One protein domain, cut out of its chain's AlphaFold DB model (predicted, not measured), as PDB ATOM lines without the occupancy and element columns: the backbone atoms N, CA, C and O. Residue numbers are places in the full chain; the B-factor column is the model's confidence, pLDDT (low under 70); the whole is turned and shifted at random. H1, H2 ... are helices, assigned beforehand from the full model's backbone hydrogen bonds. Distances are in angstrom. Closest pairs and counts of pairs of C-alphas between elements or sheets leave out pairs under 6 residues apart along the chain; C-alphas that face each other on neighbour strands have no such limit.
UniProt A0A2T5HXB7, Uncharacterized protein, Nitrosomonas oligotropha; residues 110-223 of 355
ATOM      1  N   ALA A 110       8.417  24.617  51.349       88.12
ATOM      2  CA  ALA A 110       7.741  24.427  50.060       88.12
ATOM      3  C   ALA A 110       8.681  24.583  48.850       88.12
ATOM      4  O   ALA A 110       8.688  23.734  47.958       88.12
ATOM      5  N   ALA A 111       9.515  25.629  48.844       90.50
ATOM      6  CA  ALA A 111      10.489  25.865  47.778       90.50
ATOM      7  C   ALA A 111      11.565  24.766  47.716       90.50
ATOM      8  O   ALA A 111      11.923  24.302  46.634       90.50
ATOM      9  N   ASP A 112      12.036  24.300  48.874       92.75
ATOM     10  CA  ASP A 112      13.048  23.248  48.961       92.75
ATOM     11  C   ASP A 112      12.490  21.895  48.488       92.75
ATOM     12  O   ASP A 112      13.157  21.154  47.764       92.75
ATOM     13  N   LEU A 113      11.234  21.585  48.835       90.94
ATOM     14  CA  LEU A 113      10.520  20.399  48.354       90.94
ATOM     15  C   LEU A 113      10.316  20.439  46.836       90.94
ATOM     16  O   LEU A 113      10.487  19.414  46.171       90.94
ATOM     17  N   ALA A 114       9.984  21.610  46.287       91.44
ATOM     18  CA  ALA A 114       9.846  21.795  44.844       91.44
ATOM     19  C   ALA A 114      11.178  21.543  44.134       91.44
ATOM     20  O   ALA A 114      11.229  20.774  43.172       91.44
ATOM     21  N   MET A 115      12.266  22.104  44.666       94.44
ATOM     22  CA  MET A 115      13.612  21.909  44.136       94.44
ATOM     23  C   MET A 115      14.056  20.439  44.212       94.44
ATOM     24  O   MET A 115      14.549  19.896  43.224       94.44
ATOM     25  N   ARG A 116      13.816  19.751  45.342       93.44
ATOM     26  CA  ARG A 116      14.074  18.306  45.479       93.44
ATOM     27  C   ARG A 116      13.336  17.512  44.409       93.44
ATOM     28  O   ARG A 116      13.945  16.671  43.754       93.44
ATOM     29  N   ARG A 117      12.039  17.766  44.217       91.69
ATOM     30  CA  ARG A 117      11.250  17.061  43.202       91.69
ATOM     31  C   ARG A 117      11.780  17.323  41.797       91.69
ATOM     32  O   ARG A 117      11.885  16.383  41.015       91.69
ATOM     33  N   GLN A 118      12.105  18.574  41.478       94.31
ATOM     34  CA  GLN A 118      12.654  18.940  40.177       94.31
ATOM     35  C   GLN A 118      13.974  18.206  39.910       94.31
ATOM     36  O   GLN A 118      14.153  17.662  38.823       94.31
ATOM     37  N   ALA A 119      14.858  18.137  40.908       96.19
ATOM     38  CA  ALA A 119      16.122  17.415  40.811       96.19
ATOM     39  C   ALA A 119      15.912  15.900  40.669       96.19
ATOM     40  O   ALA A 119      16.514  15.282  39.796       96.19
ATOM     41  N   GLU A 120      15.021  15.302  41.470       94.56
ATOM     42  CA  GLU A 120      14.661  13.880  41.364       94.56
ATOM     43  C   GLU A 120      14.089  13.546  39.976       94.56
ATOM     44  O   GLU A 120      14.442  12.523  39.394       94.56
ATOM     45  N   GLN A 121      13.223  14.401  39.425       93.94
ATOM     46  CA  GLN A 121      12.642  14.196  38.101       93.94
ATOM     47  C   GLN A 121      13.692  14.338  36.994       93.94
ATOM     48  O   GLN A 121      13.809  13.447  36.155       93.94
ATOM     49  N   ALA A 122      14.498  15.402  37.030       96.50
ATOM     50  CA  ALA A 122      15.563  15.622  36.058       96.50
ATOM     51  C   ALA A 122      16.600  14.490  36.074       96.50
ATOM     52  O   ALA A 122      17.017  14.035  35.014       96.50
ATOM     53  N   ALA A 123      16.949  13.973  37.257       97.56
ATOM     54  CA  ALA A 123      17.843  12.830  37.388       97.56
ATOM     55  C   ALA A 123      17.261  11.558  36.750       97.56
ATOM     56  O   ALA A 123      17.980  10.849  36.052       97.56
ATOM     57  N   ARG A 124      15.961  11.278  36.941       95.94
ATOM     58  CA  ARG A 124      15.288  10.135  36.291       95.94
ATOM     59  C   ARG A 124      15.229  10.285  34.774       95.94
ATOM     60  O   ARG A 124      15.387   9.299  34.061       95.94
ATOM     61  N   ASP A 125      14.968  11.490  34.280       95.88
ATOM     62  CA  ASP A 125      14.887  11.743  32.839       95.88
ATOM     63  C   ASP A 125      16.272  11.693  32.178       95.88
ATOM     64  O   ASP A 125      16.389  11.200  31.056       95.88
ATOM     65  N   TRP A 126      17.317  12.138  32.880       96.94
ATOM     66  CA  TRP A 126      18.718  11.999  32.475       96.94
ATOM     67  C   TRP A 126      19.160  10.532  32.418       96.94
ATOM     68  O   TRP A 126      19.719  10.106  31.410       96.94
ATOM     69  N   ASP A 127      18.841   9.742  33.446       97.12
ATOM     70  CA  ASP A 127      19.132   8.303  33.506       97.12
ATOM     71  C   ASP A 127      18.408   7.521  32.397       97.12
ATOM     72  O   ASP A 127      19.026   6.765  31.645       97.12
ATOM     73  N   ARG A 128      17.112   7.800  32.183       96.12
ATOM     74  CA  ARG A 128      16.329   7.213  31.079       96.12
ATOM     75  C   ARG A 128      16.930   7.525  29.708       96.12
ATOM     76  O   ARG A 128      16.796   6.728  28.782       96.12
ATOM     77  N   GLN A 129      17.579   8.676  29.576       95.50
ATOM     78  CA  GLN A 129      18.262   9.112  28.363       95.50
ATOM     79  C   GLN A 129      19.748   8.727  28.357       95.50
ATOM     80  O   GLN A 129      20.551   9.412  27.734       95.50
ATOM     81  N   GLN A 130      20.123   7.631  29.027       94.12
ATOM     82  CA  GLN A 130      21.480   7.069  29.008       94.12
ATOM     83  C   GLN A 130      22.558   8.045  29.499       94.12
ATOM     84  O   GLN A 130      23.693   8.035  29.023       94.12
ATOM     85  N   CYS A 131      22.204   8.899  30.457       94.56
ATOM     86  CA  CYS A 131      23.123   9.811  31.126       94.56
ATOM     87  C   CYS A 131      23.816  10.825  30.194       94.56
ATOM     88  O   CYS A 131      24.942  11.251  30.470       94.56
ATOM     89  N   LEU A 132      23.148  11.260  29.116       94.00
ATOM     90  CA  LEU A 132      23.695  12.236  28.164       94.00
ATOM     91  C   LEU A 132      24.231  13.505  28.870       94.00
ATOM     92  O   LEU A 132      23.472  14.157  29.598       94.00
ATOM     93  N   PRO A 133      25.497  13.917  28.630       91.81
ATOM     94  CA  PRO A 133      26.115  15.050  29.329       91.81
ATOM     95  C   PRO A 133      25.341  16.369  29.212       91.81
ATOM     96  O   PRO A 133      25.240  17.108  30.183       91.81
ATOM     97  N   MET A 134      24.732  16.637  28.052       91.88
ATOM     98  CA  MET A 134      23.974  17.870  27.777       91.88
ATOM     99  C   MET A 134      22.703  18.044  28.624       91.88
ATOM    100  O   MET A 134      22.175  19.148  28.719       91.88
ATOM    101  N   LEU A 135      22.195  16.961  29.218       93.88
ATOM    102  CA  LEU A 135      21.024  16.989  30.096       93.88
ATOM    103  C   LEU A 135      21.413  17.136  31.573       93.88
ATOM    104  O   LEU A 135      20.552  17.421  32.409       93.88
ATOM    105  N   LYS A 136      22.696  16.938  31.907       95.25
ATOM    106  CA  LYS A 136      23.195  17.127  33.267       95.25
ATOM    107  C   LYS A 136      23.153  18.614  33.607       95.25
ATOM    108  O   LYS A 136      23.500  19.473  32.800       95.25
ATOM    109  N   TRP A 137      22.699  18.930  34.813       96.94
ATOM    110  CA  TRP A 137      22.676  20.313  35.271       96.94
ATOM    111  C   TRP A 137      24.089  20.854  35.476       96.94
ATOM    112  O   TRP A 137      24.917  20.194  36.101       96.94
ATOM    113  N   GLY A 138      24.321  22.080  35.007       95.75
ATOM    114  CA  GLY A 138      25.496  22.864  35.382       95.75
ATOM    115  C   GLY A 138      25.450  23.308  36.846       95.75
ATOM    116  O   GLY A 138      24.394  23.260  37.499       95.75
ATOM    117  N   TRP A 139      26.592  23.764  37.356       95.44
ATOM    118  CA  TRP A 139      26.782  24.122  38.761       95.44
ATOM    119  C   TRP A 139      25.755  25.138  39.264       95.44
ATOM    120  O   TRP A 139      25.244  25.012  40.374       95.44
ATOM    121  N   GLU A 140      25.351  26.089  38.424       95.19
ATOM    122  CA  GLU A 140      24.374  27.132  38.746       95.19
ATOM    123  C   GLU A 140      23.007  26.558  39.150       95.19
ATOM    124  O   GLU A 140      22.318  27.131  39.992       95.19
ATOM    125  N   ARG A 141      22.624  25.406  38.581       96.19
ATOM    126  CA  ARG A 141      21.393  24.680  38.938       96.19
ATOM    127  C   ARG A 141      21.624  23.613  40.002       96.19
ATOM    128  O   ARG A 141      20.731  23.363  40.808       96.19
ATOM    129  N   GLN A 142      22.807  23.000  40.041       96.94
ATOM    130  CA  GLN A 142      23.148  22.018  41.074       96.94
ATOM    131  C   GLN A 142      23.229  22.660  42.469       96.94
ATOM    132  O   GLN A 142      22.696  22.093  43.420       96.94
ATOM    133  N   ARG A 143      23.817  23.859  42.600       95.25
ATOM    134  CA  ARG A 143      23.962  24.586  43.880       95.25
ATOM    135  C   ARG A 143      22.647  24.745  44.656       95.25
ATOM    136  O   ARG A 143      22.589  24.271  45.791       95.25
ATOM    137  N   PRO A 144      21.585  25.371  44.106       96.00
ATOM    138  CA  PRO A 144      20.329  25.525  44.836       96.00
ATOM    139  C   PRO A 144      19.662  24.178  45.141       96.00
ATOM    140  O   PRO A 144      19.029  24.042  46.184       96.00
ATOM    141  N   ALA A 145      19.843  23.163  44.291       96.94
ATOM    142  CA  ALA A 145      19.326  21.822  44.552       96.94
ATOM    143  C   ALA A 145      20.030  21.132  45.725       96.94
ATOM    144  O   ALA A 145      19.365  20.587  46.604       96.94
ATOM    145  N   ILE A 146      21.359  21.211  45.783       96.06
ATOM    146  CA  ILE A 146      22.162  20.707  46.902       96.06
ATOM    147  C   ILE A 146      21.797  21.452  48.191       96.06
ATOM    148  O   ILE A 146      21.577  20.812  49.216       96.06
ATOM    149  N   ALA A 147      21.656  22.780  48.143       95.06
ATOM    150  CA  ALA A 147      21.260  23.585  49.298       95.06
ATOM    151  C   ALA A 147      19.862  23.208  49.823       95.06
ATOM    152  O   ALA A 147      19.688  23.012  51.026       95.06
ATOM    153  N   ALA A 148      18.885  23.037  48.927       94.75
ATOM    154  CA  ALA A 148      17.545  22.582  49.285       94.75
ATOM    155  C   ALA A 148      17.585  21.191  49.931       94.75
ATOM    156  O   ALA A 148      17.027  20.988  51.006       94.75
ATOM    157  N   LEU A 149      18.299  20.235  49.327       93.81
ATOM    158  CA  LEU A 149      18.458  18.888  49.882       93.81
ATOM    159  C   LEU A 149      19.160  18.905  51.247       93.81
ATOM    160  O   LEU A 149      18.731  18.187  52.147       93.81
ATOM    161  N   ALA A 150      20.186  19.735  51.435       92.56
ATOM    162  CA  ALA A 150      20.867  19.902  52.718       92.56
ATOM    163  C   ALA A 150      19.916  20.442  53.788       92.56
ATOM    164  O   ALA A 150      19.832  19.878  54.878       92.56
ATOM    165  N   LYS A 151      19.145  21.484  53.455       90.94
ATOM    166  CA  LYS A 151      18.162  22.089  54.359       90.94
ATOM    167  C   LYS A 151      17.053  21.108  54.737       90.94
ATOM    168  O   LYS A 151      16.687  21.031  55.909       90.94
ATOM    169  N   LEU A 152      16.549  20.334  53.774       89.00
ATOM    170  CA  LEU A 152      15.575  19.271  54.020       89.00
ATOM    171  C   LEU A 152      16.170  18.195  54.941       89.00
ATOM    172  O   LEU A 152      15.545  17.832  55.924       89.00
ATOM    173  N   ASN A 153      17.409  17.758  54.719       85.75
ATOM    174  CA  ASN A 153      18.079  16.785  55.594       85.75
ATOM    175  C   ASN A 153      18.657  17.399  56.887       85.75
ATOM    176  O   ASN A 153      19.372  16.716  57.619       85.75
ATOM    177  N   ARG A 154      18.347  18.675  57.177       85.00
ATOM    178  CA  ARG A 154      18.817  19.435  58.349       85.00
ATOM    179  C   ARG A 154      20.335  19.378  58.548       85.00
ATOM    180  O   ARG A 154      20.830  19.364  59.674       85.00
ATOM    181  N   LEU A 155      21.083  19.371  57.450       86.88
ATOM    182  CA  LEU A 155      22.533  19.482  57.497       86.88
ATOM    183  C   LEU A 155      22.919  20.933  57.779       86.88
ATOM    184  O   LEU A 155      22.445  21.858  57.116       86.88
ATOM    185  N   ALA A 156      23.774  21.127  58.780       85.62
ATOM    186  CA  ALA A 156      24.348  22.432  59.065       85.62
ATOM    187  C   ALA A 156      25.271  22.847  57.916       85.62
ATOM    188  O   ALA A 156      25.991  22.011  57.374       85.62
ATOM    189  N   LEU A 157      25.277  24.138  57.576       80.19
ATOM    190  CA  LEU A 157      26.246  24.679  56.630       80.19
ATOM    191  C   LEU A 157      27.648  24.529  57.250       80.19
ATOM    192  O   LEU A 157      27.914  25.155  58.280       80.19
ATOM    193  N   PRO A 158      28.527  23.682  56.690       79.94
ATOM    194  CA  PRO A 158      29.867  23.521  57.214       79.94
ATOM    195  C   PRO A 158      30.686  24.773  56.893       79.94
ATOM    196  O   PRO A 158      30.432  25.469  55.906       79.94
ATOM    197  N   ALA A 159      31.711  25.028  57.703       76.75
ATOM    198  CA  ALA A 159      32.803  25.882  57.258       76.75
ATOM    199  C   ALA A 159      33.459  25.267  56.007       76.75
ATOM    200  O   ALA A 159      33.352  24.059  55.774       76.75
ATOM    201  N   SER A 160      34.153  26.093  55.224       75.00
ATOM    202  CA  SER A 160      34.950  25.623  54.090       75.00
ATOM    203  C   SER A 160      35.860  24.461  54.505       75.00
ATOM    204  O   SER A 160      36.493  24.492  55.565       75.00
ATOM    205  N   GLY A 161      35.894  23.415  53.679       76.62
ATOM    206  CA  GLY A 161      36.708  22.230  53.921       76.62
ATOM    207  C   GLY A 161      38.215  22.502  53.788       76.62
ATOM    208  O   GLY A 161      38.630  23.582  53.364       76.62
ATOM    209  N   PRO A 162      39.067  21.510  54.110       78.56
ATOM    210  CA  PRO A 162      40.519  21.661  53.993       78.56
ATOM    211  C   PRO A 162      40.976  21.909  52.545       78.56
ATOM    212  O   PRO A 162      41.918  22.672  52.324       78.56
ATOM    213  N   ASP A 163      40.290  21.303  51.572       84.19
ATOM    214  CA  ASP A 163      40.648  21.374  50.151       84.19
ATOM    215  C   ASP A 163      39.813  22.379  49.345       84.19
ATOM    216  O   ASP A 163      40.299  22.904  48.339       84.19
ATOM    217  N   PHE A 164      38.586  22.681  49.788       89.44
ATOM    218  CA  PHE A 164      37.633  23.489  49.026       89.44
ATOM    219  C   PHE A 164      37.098  24.681  49.825       89.44
ATOM    220  O   PHE A 164      36.637  24.526  50.955       89.44
ATOM    221  N   SER A 165      37.128  25.865  49.209       87.31
ATOM    222  CA  SER A 165      36.563  27.106  49.742       87.31
ATOM    223  C   SER A 165      35.033  27.131  49.656       87.31
ATOM    224  O   SER A 165      34.392  27.702  50.537       87.31
ATOM    225  N   ASP A 166      34.437  26.479  48.650       88.50
ATOM    226  CA  ASP A 166      32.984  26.460  48.454       88.50
ATOM    227  C   ASP A 166      32.284  25.485  49.428       88.50
ATOM    228  O   ASP A 166      32.436  24.263  49.291       88.50
ATOM    229  N   PRO A 167      31.458  25.975  50.376       89.19
ATOM    230  CA  PRO A 167      30.774  25.118  51.345       89.19
ATOM    231  C   PRO A 167      29.746  24.178  50.697       89.19
ATOM    232  O   PRO A 167      29.383  23.163  51.296       89.19
ATOM    233  N   MET A 168      29.281  24.467  49.472       91.56
ATOM    234  CA  MET A 168      28.344  23.587  48.763       91.56
ATOM    235  C   MET A 168      28.978  22.245  48.389       91.56
ATOM    236  O   MET A 168      28.281  21.230  48.386       91.56
ATOM    237  N   ILE A 169      30.290  22.207  48.128       92.50
ATOM    238  CA  ILE A 169      31.004  20.949  47.865       92.50
ATOM    239  C   ILE A 169      31.030  20.088  49.126       92.50
ATOM    240  O   ILE A 169      30.723  18.899  49.072       92.50
ATOM    241  N   THR A 170      31.324  20.691  50.278       90.81
ATOM    242  CA  THR A 170      31.327  19.978  51.560       90.81
ATOM    243  C   THR A 170      29.928  19.491  51.941       90.81
ATOM    244  O   THR A 170      29.783  18.362  52.409       90.81
ATOM    245  N   LEU A 171      28.881  20.287  51.692       91.88
ATOM    246  CA  LEU A 171      27.497  19.829  51.866       91.88
ATOM    247  C   LEU A 171      27.171  18.638  50.968       91.88
ATOM    248  O   LEU A 171      26.568  17.673  51.434       91.88
ATOM    249  N   TRP A 172      27.579  18.681  49.699       94.19
ATOM    250  CA  TRP A 172      27.361  17.567  48.786       94.19
ATOM    251  C   TRP A 172      28.060  16.282  49.266       94.19
ATOM    252  O   TRP A 172      27.417  15.239  49.293       94.19
ATOM    253  N   GLN A 173      29.304  16.355  49.755       91.94
ATOM    254  CA  GLN A 173      30.037  15.201  50.321       91.94
ATOM    255  C   GLN A 173      29.355  14.589  51.561       91.94
ATOM    256  O   GLN A 173      29.497  13.401  51.863       91.94
ATOM    257  N   GLN A 174      28.615  15.394  52.326       91.06
ATOM    258  CA  GLN A 174      27.798  14.887  53.431       91.06
ATOM    259  C   GLN A 174      26.502  14.251  52.915       91.06
ATOM    260  O   GLN A 174      26.120  13.173  53.376       91.06
ATOM    261  N   LEU A 175      25.850  14.901  51.947       91.94
ATOM    262  CA  LEU A 175      24.592  14.458  51.350       91.94
ATOM    263  C   LEU A 175      24.728  13.179  50.534       91.94
ATOM    264  O   LEU A 175      23.837  12.339  50.605       91.94
ATOM    265  N   GLU A 176      25.801  13.011  49.760       93.81
ATOM    266  CA  GLU A 176      25.930  11.926  48.780       93.81
ATOM    267  C   GLU A 176      25.708  10.543  49.402       93.81
ATOM    268  O   GLU A 176      25.116   9.669  48.774       93.81
ATOM    269  N   LYS A 177      26.076  10.372  50.677       88.69
ATOM    270  CA  LYS A 177      25.905   9.134  51.449       88.69
ATOM    271  C   LYS A 177      24.436   8.739  51.623       88.69
ATOM    272  O   LYS A 177      24.148   7.561  51.794       88.69
ATOM    273  N   GLN A 178      23.534   9.716  51.578       86.06
ATOM    274  CA  GLN A 178      22.087   9.567  51.759       86.06
ATOM    275  C   GLN A 178      21.314   9.657  50.434       86.06
ATOM    276  O   GLN A 178      20.131   9.336  50.393       86.06
ATOM    277  N   LEU A 179      21.951  10.109  49.348       89.94
ATOM    278  CA  LEU A 179      21.304  10.214  48.042       89.94
ATOM    279  C   LEU A 179      21.328   8.869  47.320       89.94
ATOM    280  O   LEU A 179      22.382   8.246  47.202       89.94
ATOM    281  N   GLU A 180      20.189   8.454  46.784       88.56
ATOM    282  CA  GLU A 180      20.088   7.276  45.922       88.56
ATOM    283  C   GLU A 180      20.463   7.594  44.468       88.56
ATOM    284  O   GLU A 180      20.503   8.754  44.042       88.56
ATOM    285  N   GLN A 181      20.725   6.547  43.684       90.19
ATOM    286  CA  GLN A 181      20.834   6.685  42.233       90.19
ATOM    287  C   GLN A 181      19.445   6.869  41.597       90.19
ATOM    288  O   GLN A 181      18.465   6.339  42.120       90.19
ATOM    289  N   PRO A 182      19.331   7.611  40.479       95.38
ATOM    290  CA  PRO A 182      20.404   8.300  39.740       95.38
ATOM    291  C   PRO A 182      20.752   9.698  40.285       95.38
ATOM    292  O   PRO A 182      21.651  10.367  39.774       95.38
ATOM    293  N   LEU A 183      20.040  10.171  41.316       95.94
ATOM    294  CA  LEU A 183      20.156  11.540  41.827       95.94
ATOM    295  C   LEU A 183      21.570  11.872  42.321       95.94
ATOM    296  O   LEU A 183      22.058  12.974  42.067       95.94
ATOM    297  N   ARG A 184      22.238  10.919  42.984       96.56
ATOM    298  CA  ARG A 184      23.622  11.077  43.451       96.56
ATOM    299  C   ARG A 184      24.573  11.434  42.305       96.56
ATOM    300  O   ARG A 184      25.314  12.405  42.417       96.56
ATOM    301  N   GLN A 185      24.542  10.677  41.207       96.50
ATOM    302  CA  GLN A 185      25.419  10.910  40.056       96.50
ATOM    303  C   GLN A 185      25.015  12.165  39.267       96.50
ATOM    304  O   GLN A 185      25.874  12.922  38.807       96.50
ATOM    305  N   PHE A 186      23.710  12.420  39.152       97.69
ATOM    306  CA  PHE A 186      23.177  13.603  38.478       97.69
ATOM    307  C   PHE A 186      23.637  14.910  39.142       97.69
ATOM    308  O   PHE A 186      24.042  15.855  38.462       97.69
ATOM    309  N   LEU A 187      23.627  14.944  40.477       97.38
ATOM    310  CA  LEU A 187      24.082  16.086  41.272       97.38
ATOM    311  C   LEU A 187      25.573  16.037  41.621       97.38
ATOM    312  O   LEU A 187      26.006  16.851  42.433       97.38
ATOM    313  N   TYR A 188      26.362  15.131  41.028       96.88
ATOM    314  CA  TYR A 188      27.814  15.161  41.204       96.88
ATOM    315  C   TYR A 188      28.350  16.526  40.736       96.88
ATOM    316  O   TYR A 188      28.120  16.856  39.559       96.88
ATOM    317  N   PRO A 189      29.014  17.307  41.614       96.62
ATOM    318  CA  PRO A 189      29.374  18.689  41.345       96.62
ATOM    319  C   PRO A 189      30.201  18.830  40.071       96.62
ATOM    320  O   PRO A 189      31.272  18.237  39.948       96.62
ATOM    321  N   GLU A 190      29.727  19.666  39.148       96.50
ATOM    322  CA  GLU A 190      30.471  20.028  37.937       96.50
ATOM    323  C   GLU A 190      31.919  20.478  38.232       96.50
ATOM    324  O   GLU A 190      32.818  19.964  37.561       96.50
ATOM    325  N   PRO A 191      32.206  21.333  39.245       95.88
ATOM    326  CA  PRO A 191      33.584  21.707  39.546       95.88
ATOM    327  C   PRO A 191      34.491  20.506  39.841       95.88
ATOM    328  O   PRO A 191      35.641  20.501  39.421       95.88
ATOM    329  N   LEU A 192      33.991  19.478  40.538       95.69
ATOM    330  CA  LEU A 192      34.796  18.300  40.874       95.69
ATOM    331  C   LEU A 192      35.134  17.484  39.623       95.69
ATOM    332  O   LEU A 192      36.298  17.152  39.425       95.69
ATOM    333  N   THR A 193      34.159  17.265  38.733       95.50
ATOM    334  CA  THR A 193      34.395  16.584  37.446       95.50
ATOM    335  C   THR A 193      35.456  17.307  36.612       95.50
ATOM    336  O   THR A 193      36.347  16.679  36.048       95.50
ATOM    337  N   LEU A 194      35.393  18.637  36.559       96.00
ATOM    338  CA  LEU A 194      36.359  19.452  35.825       96.00
ATOM    339  C   LEU A 194      37.768  19.388  36.439       96.00
ATOM    340  O   LEU A 194      38.765  19.336  35.719       96.00
ATOM    341  N   LEU A 195      37.864  19.381  37.769       94.81
ATOM    342  CA  LEU A 195      39.139  19.255  38.476       94.81
ATOM    343  C   LEU A 195      39.762  17.864  38.312       94.81
ATOM    344  O   LEU A 195      40.978  17.758  38.163       94.81
ATOM    345  N   GLU A 196      38.950  16.808  38.305       95.19
ATOM    346  CA  GLU A 196      39.386  15.445  37.977       95.19
ATOM    347  C   GLU A 196      39.948  15.365  36.556       95.19
ATOM    348  O   GLU A 196      41.029  14.811  36.351       95.19
ATOM    349  N   GLU A 197      39.270  15.988  35.589       95.62
ATOM    350  CA  GLU A 197      39.740  16.050  34.204       95.62
ATOM    351  C   GLU A 197      41.087  16.793  34.111       95.62
ATOM    352  O   GLU A 197      42.026  16.303  33.485       95.62
ATOM    353  N   LEU A 198      41.254  17.926  34.803       93.31
ATOM    354  CA  LEU A 198      42.533  18.658  34.834       93.31
ATOM    355  C   LEU A 198      43.704  17.860  35.427       93.31
ATOM    356  O   LEU A 198      44.856  18.114  35.056       93.31
ATOM    357  N   ASN A 199      43.417  16.936  36.345       90.81
ATOM    358  CA  ASN A 199      44.417  16.073  36.976       90.81
ATOM    359  C   ASN A 199      44.829  14.888  36.089       90.81
ATOM    360  O   ASN A 199      45.744  14.154  36.455       90.81
ATOM    361  N   THR A 200      44.186  14.701  34.934       91.75
ATOM    362  CA  THR A 200      44.578  13.685  33.953       91.75
ATOM    363  C   THR A 200      45.633  14.253  33.002       91.75
ATOM    364  O   THR A 200      45.423  15.296  32.377       91.75
ATOM    365  N   ASP A 201      46.769  13.569  32.857       90.00
ATOM    366  CA  ASP A 201      47.871  13.999  31.977       90.00
ATOM    367  C   ASP A 201      47.453  14.091  30.501       90.00
ATOM    368  O   ASP A 201      47.940  14.948  29.766       90.00
ATOM    369  N   GLU A 202      46.502  13.254  30.084       93.38
ATOM    370  CA  GLU A 202      45.995  13.172  28.710       93.38
ATOM    371  C   GLU A 202      45.129  14.374  28.302       93.38
ATOM    372  O   GLU A 202      44.855  14.552  27.115       93.38
ATOM    373  N   THR A 203      44.714  15.222  29.250       93.81
ATOM    374  CA  THR A 203      43.844  16.370  28.972       93.81
ATOM    375  C   THR A 203      44.570  17.403  28.098       93.81
ATOM    376  O   THR A 203      45.540  18.022  28.565       93.81
ATOM    377  N   PRO A 204      44.110  17.646  26.850       95.25
ATOM    378  CA  PRO A 204      44.774  18.558  25.921       95.25
ATOM    379  C   PRO A 204      44.815  19.999  26.436       95.25
ATOM    380  O   PRO A 204      43.915  20.445  27.144       95.25
ATOM    381  N   HIS A 205      45.823  20.773  26.027       93.69
ATOM    382  CA  HIS A 205      46.002  22.161  26.478       93.69
ATOM    383  C   HIS A 205      44.780  23.062  26.209       93.69
ATOM    384  O   HIS A 205      44.394  23.824  27.089       93.69
ATOM    385  N   GLN A 206      44.127  22.924  25.048       96.25
ATOM    386  CA  GLN A 206      42.882  23.640  24.718       96.25
ATOM    387  C   GLN A 206      41.766  23.305  25.711       96.25
ATOM    388  O   GLN A 206      41.105  24.188  26.251       96.25
ATOM    389  N   ARG A 207      41.610  22.017  26.033       96.12
ATOM    390  CA  ARG A 207      40.615  21.562  27.002       96.12
ATOM    391  C   ARG A 207      40.921  22.068  28.413       96.12
ATOM    392  O   ARG A 207      40.015  22.468  29.135       96.12
ATOM    393  N   ARG A 208      42.200  22.127  28.799       94.81
ATOM    394  CA  ARG A 208      42.628  22.721  30.077       94.81
ATOM    395  C   ARG A 208      42.258  24.203  30.176       94.81
ATOM    396  O   ARG A 208      41.830  24.641  31.243       94.81
ATOM    397  N   GLU A 209      42.399  24.960  29.087       94.19
ATOM    398  CA  GLU A 209      41.972  26.365  29.017       94.19
ATOM    399  C   GLU A 209      40.452  26.498  29.188       94.19
ATOM    400  O   GLU A 209      40.007  27.262  30.044       94.19
ATOM    401  N   GLU A 210      39.659  25.715  28.447       96.19
ATOM    402  CA  GLU A 210      38.193  25.695  28.574       96.19
ATOM    403  C   GLU A 210      37.750  25.415  30.012       96.19
ATOM    404  O   GLU A 210      36.894  26.117  30.556       96.19
ATOM    405  N   ILE A 211      38.360  24.410  30.649       95.62
ATOM    406  CA  ILE A 211      38.075  24.073  32.040       95.62
ATOM    407  C   ILE A 211      38.447  25.241  32.960       95.62
ATOM    408  O   ILE A 211      37.657  25.609  33.830       95.62
ATOM    409  N   GLY A 212      39.616  25.857  32.764       92.25
ATOM    410  CA  GLY A 212      40.048  27.022  33.537       92.25
ATOM    411  C   GLY A 212      39.070  28.195  33.432       92.25
ATOM    412  O   GLY A 212      38.707  28.794  34.447       92.25
ATOM    413  N   LEU A 213      38.577  28.486  32.225       93.56
ATOM    414  CA  LEU A 213      37.560  29.514  31.994       93.56
ATOM    415  C   LEU A 213      36.244  29.170  32.693       93.56
ATOM    416  O   LEU A 213      35.648  30.035  33.341       93.56
ATOM    417  N   ARG A 214      35.804  27.912  32.601       95.44
ATOM    418  CA  ARG A 214      34.560  27.446  33.219       95.44
ATOM    419  C   ARG A 214      34.635  27.503  34.750       95.44
ATOM    420  O   ARG A 214      33.702  28.006  35.375       95.44
ATOM    421  N   LEU A 215      35.757  27.101  35.351       93.75
ATOM    422  CA  LEU A 215      36.015  27.242  36.792       93.75
ATOM    423  C   LEU A 215      36.018  28.713  37.228       93.75
ATOM    424  O   LEU A 215      35.413  29.058  38.239       93.75
ATOM    425  N   ASN A 216      36.624  29.605  36.440       89.50
ATOM    426  CA  ASN A 216      36.614  31.039  36.732       89.50
ATOM    427  C   ASN A 216      35.196  31.645  36.687       89.50
ATOM    428  O   ASN A 216      34.868  32.482  37.523       89.50
ATOM    429  N   GLN A 217      34.347  31.217  35.747       91.19
ATOM    430  CA  GLN A 217      32.957  31.688  35.647       91.19
ATOM    431  C   GLN A 217      32.105  31.281  36.852       91.19
ATOM    432  O   GLN A 217      31.294  32.071  37.326       91.19
ATOM    433  N   MET A 218      32.278  30.050  37.339       92.19
ATOM    434  CA  MET A 218      31.457  29.505  38.424       92.19
ATOM    435  C   MET A 218      31.990  29.826  39.833       92.19
ATOM    436  O   MET A 218      31.282  29.607  40.817       92.19
ATOM    437  N   GLY A 219      33.223  30.336  39.913       89.12
ATOM    438  CA  GLY A 219      34.006  30.456  41.139       89.12
ATOM    439  C   GLY A 219      34.777  29.166  41.410       89.12
ATOM    440  O   GLY A 219      34.189  28.163  41.813       89.12
ATOM    441  N   ASP A 220      36.093  29.189  41.181       91.94
ATOM    442  CA  ASP A 220      36.952  28.026  41.401       91.94
ATOM    443  C   ASP A 220      36.916  27.637  42.885       91.94
ATOM    444  O   ASP A 220      37.265  28.456  43.741       91.94
ATOM    445  N   PRO A 221      36.481  26.413  43.218       92.00
ATOM    446  CA  PRO A 221      36.257  26.048  44.603       92.00
ATOM    447  C   PRO A 221      37.542  25.644  45.323       92.00
ATOM    448  O   PRO A 221      37.477  25.326  46.506       92.00
ATOM    449  N   ARG A 222      38.695  25.561  44.647       91.94
ATOM    450  CA  ARG A 222      39.948  25.136  45.282       91.94
ATOM    451  C   ARG A 222      40.423  26.182  46.280       91.94
ATOM    452  O   ARG A 222      40.510  27.370  45.977       91.94
ATOM    453  N   ARG A 223      40.814  25.732  47.468       91.06
ATOM    454  CA  ARG A 223      41.425  26.615  48.466       91.06
ATOM    455  C   ARG A 223      42.773  27.146  47.966       91.06
ATOM    456  O   ARG A 223      43.559  26.389  47.406       91.06
TER     457      ARG A 223
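AT A GLANCE: This is residues 110 to 223 of the 355 residues of an uncharacterized protein of Nitrosomonas oligotropha (UniProt A0A2T5HXB7). H1 and H2 make a V, H3 packs across H2, H4 packs on H1, and the hairpin of H5 and H6 reaches away as an arm. Residues 200 to 206 stick out. The 114 printed residues hold six named helices, no named strand: all helix. The whole is compact, radius of gyration of the C-alphas 14.5 A, spans 44 by 36 by 23 A.

HOW THE PARTS SIT: H1, residues 110 to 128, touches H2, residues 139 to 152, with 111 to 119 alone; find the closest C-alphas at Asp 112 and Ala 148, 4.6 A. H2 touches H3, residues 167 to 175, closest at C-alphas 146 and 172, 6.4 A. H5, residues 190 to 198, and H6, residues 205 to 218, are a hairpin, closest at C-alphas 194 and 211, 6.2 A. O i to N i+4 pairs are within hydrogen-bond range throughout H1, H3, H5 and H6, and 8 of 10 in H2.

IN THESE COORDINATES: Find C-alpha 110 at (7.741, 24.427, 50.060); H1 runs 27.0 A to C-alpha 128. H4 is residues 183 to 186. H6 ends at (31.457, 29.505, 38.424).

THE WHOLE: The printed part has no cut, the H2 to H3 link is long, and no printed residue is under 70 in pLDDT.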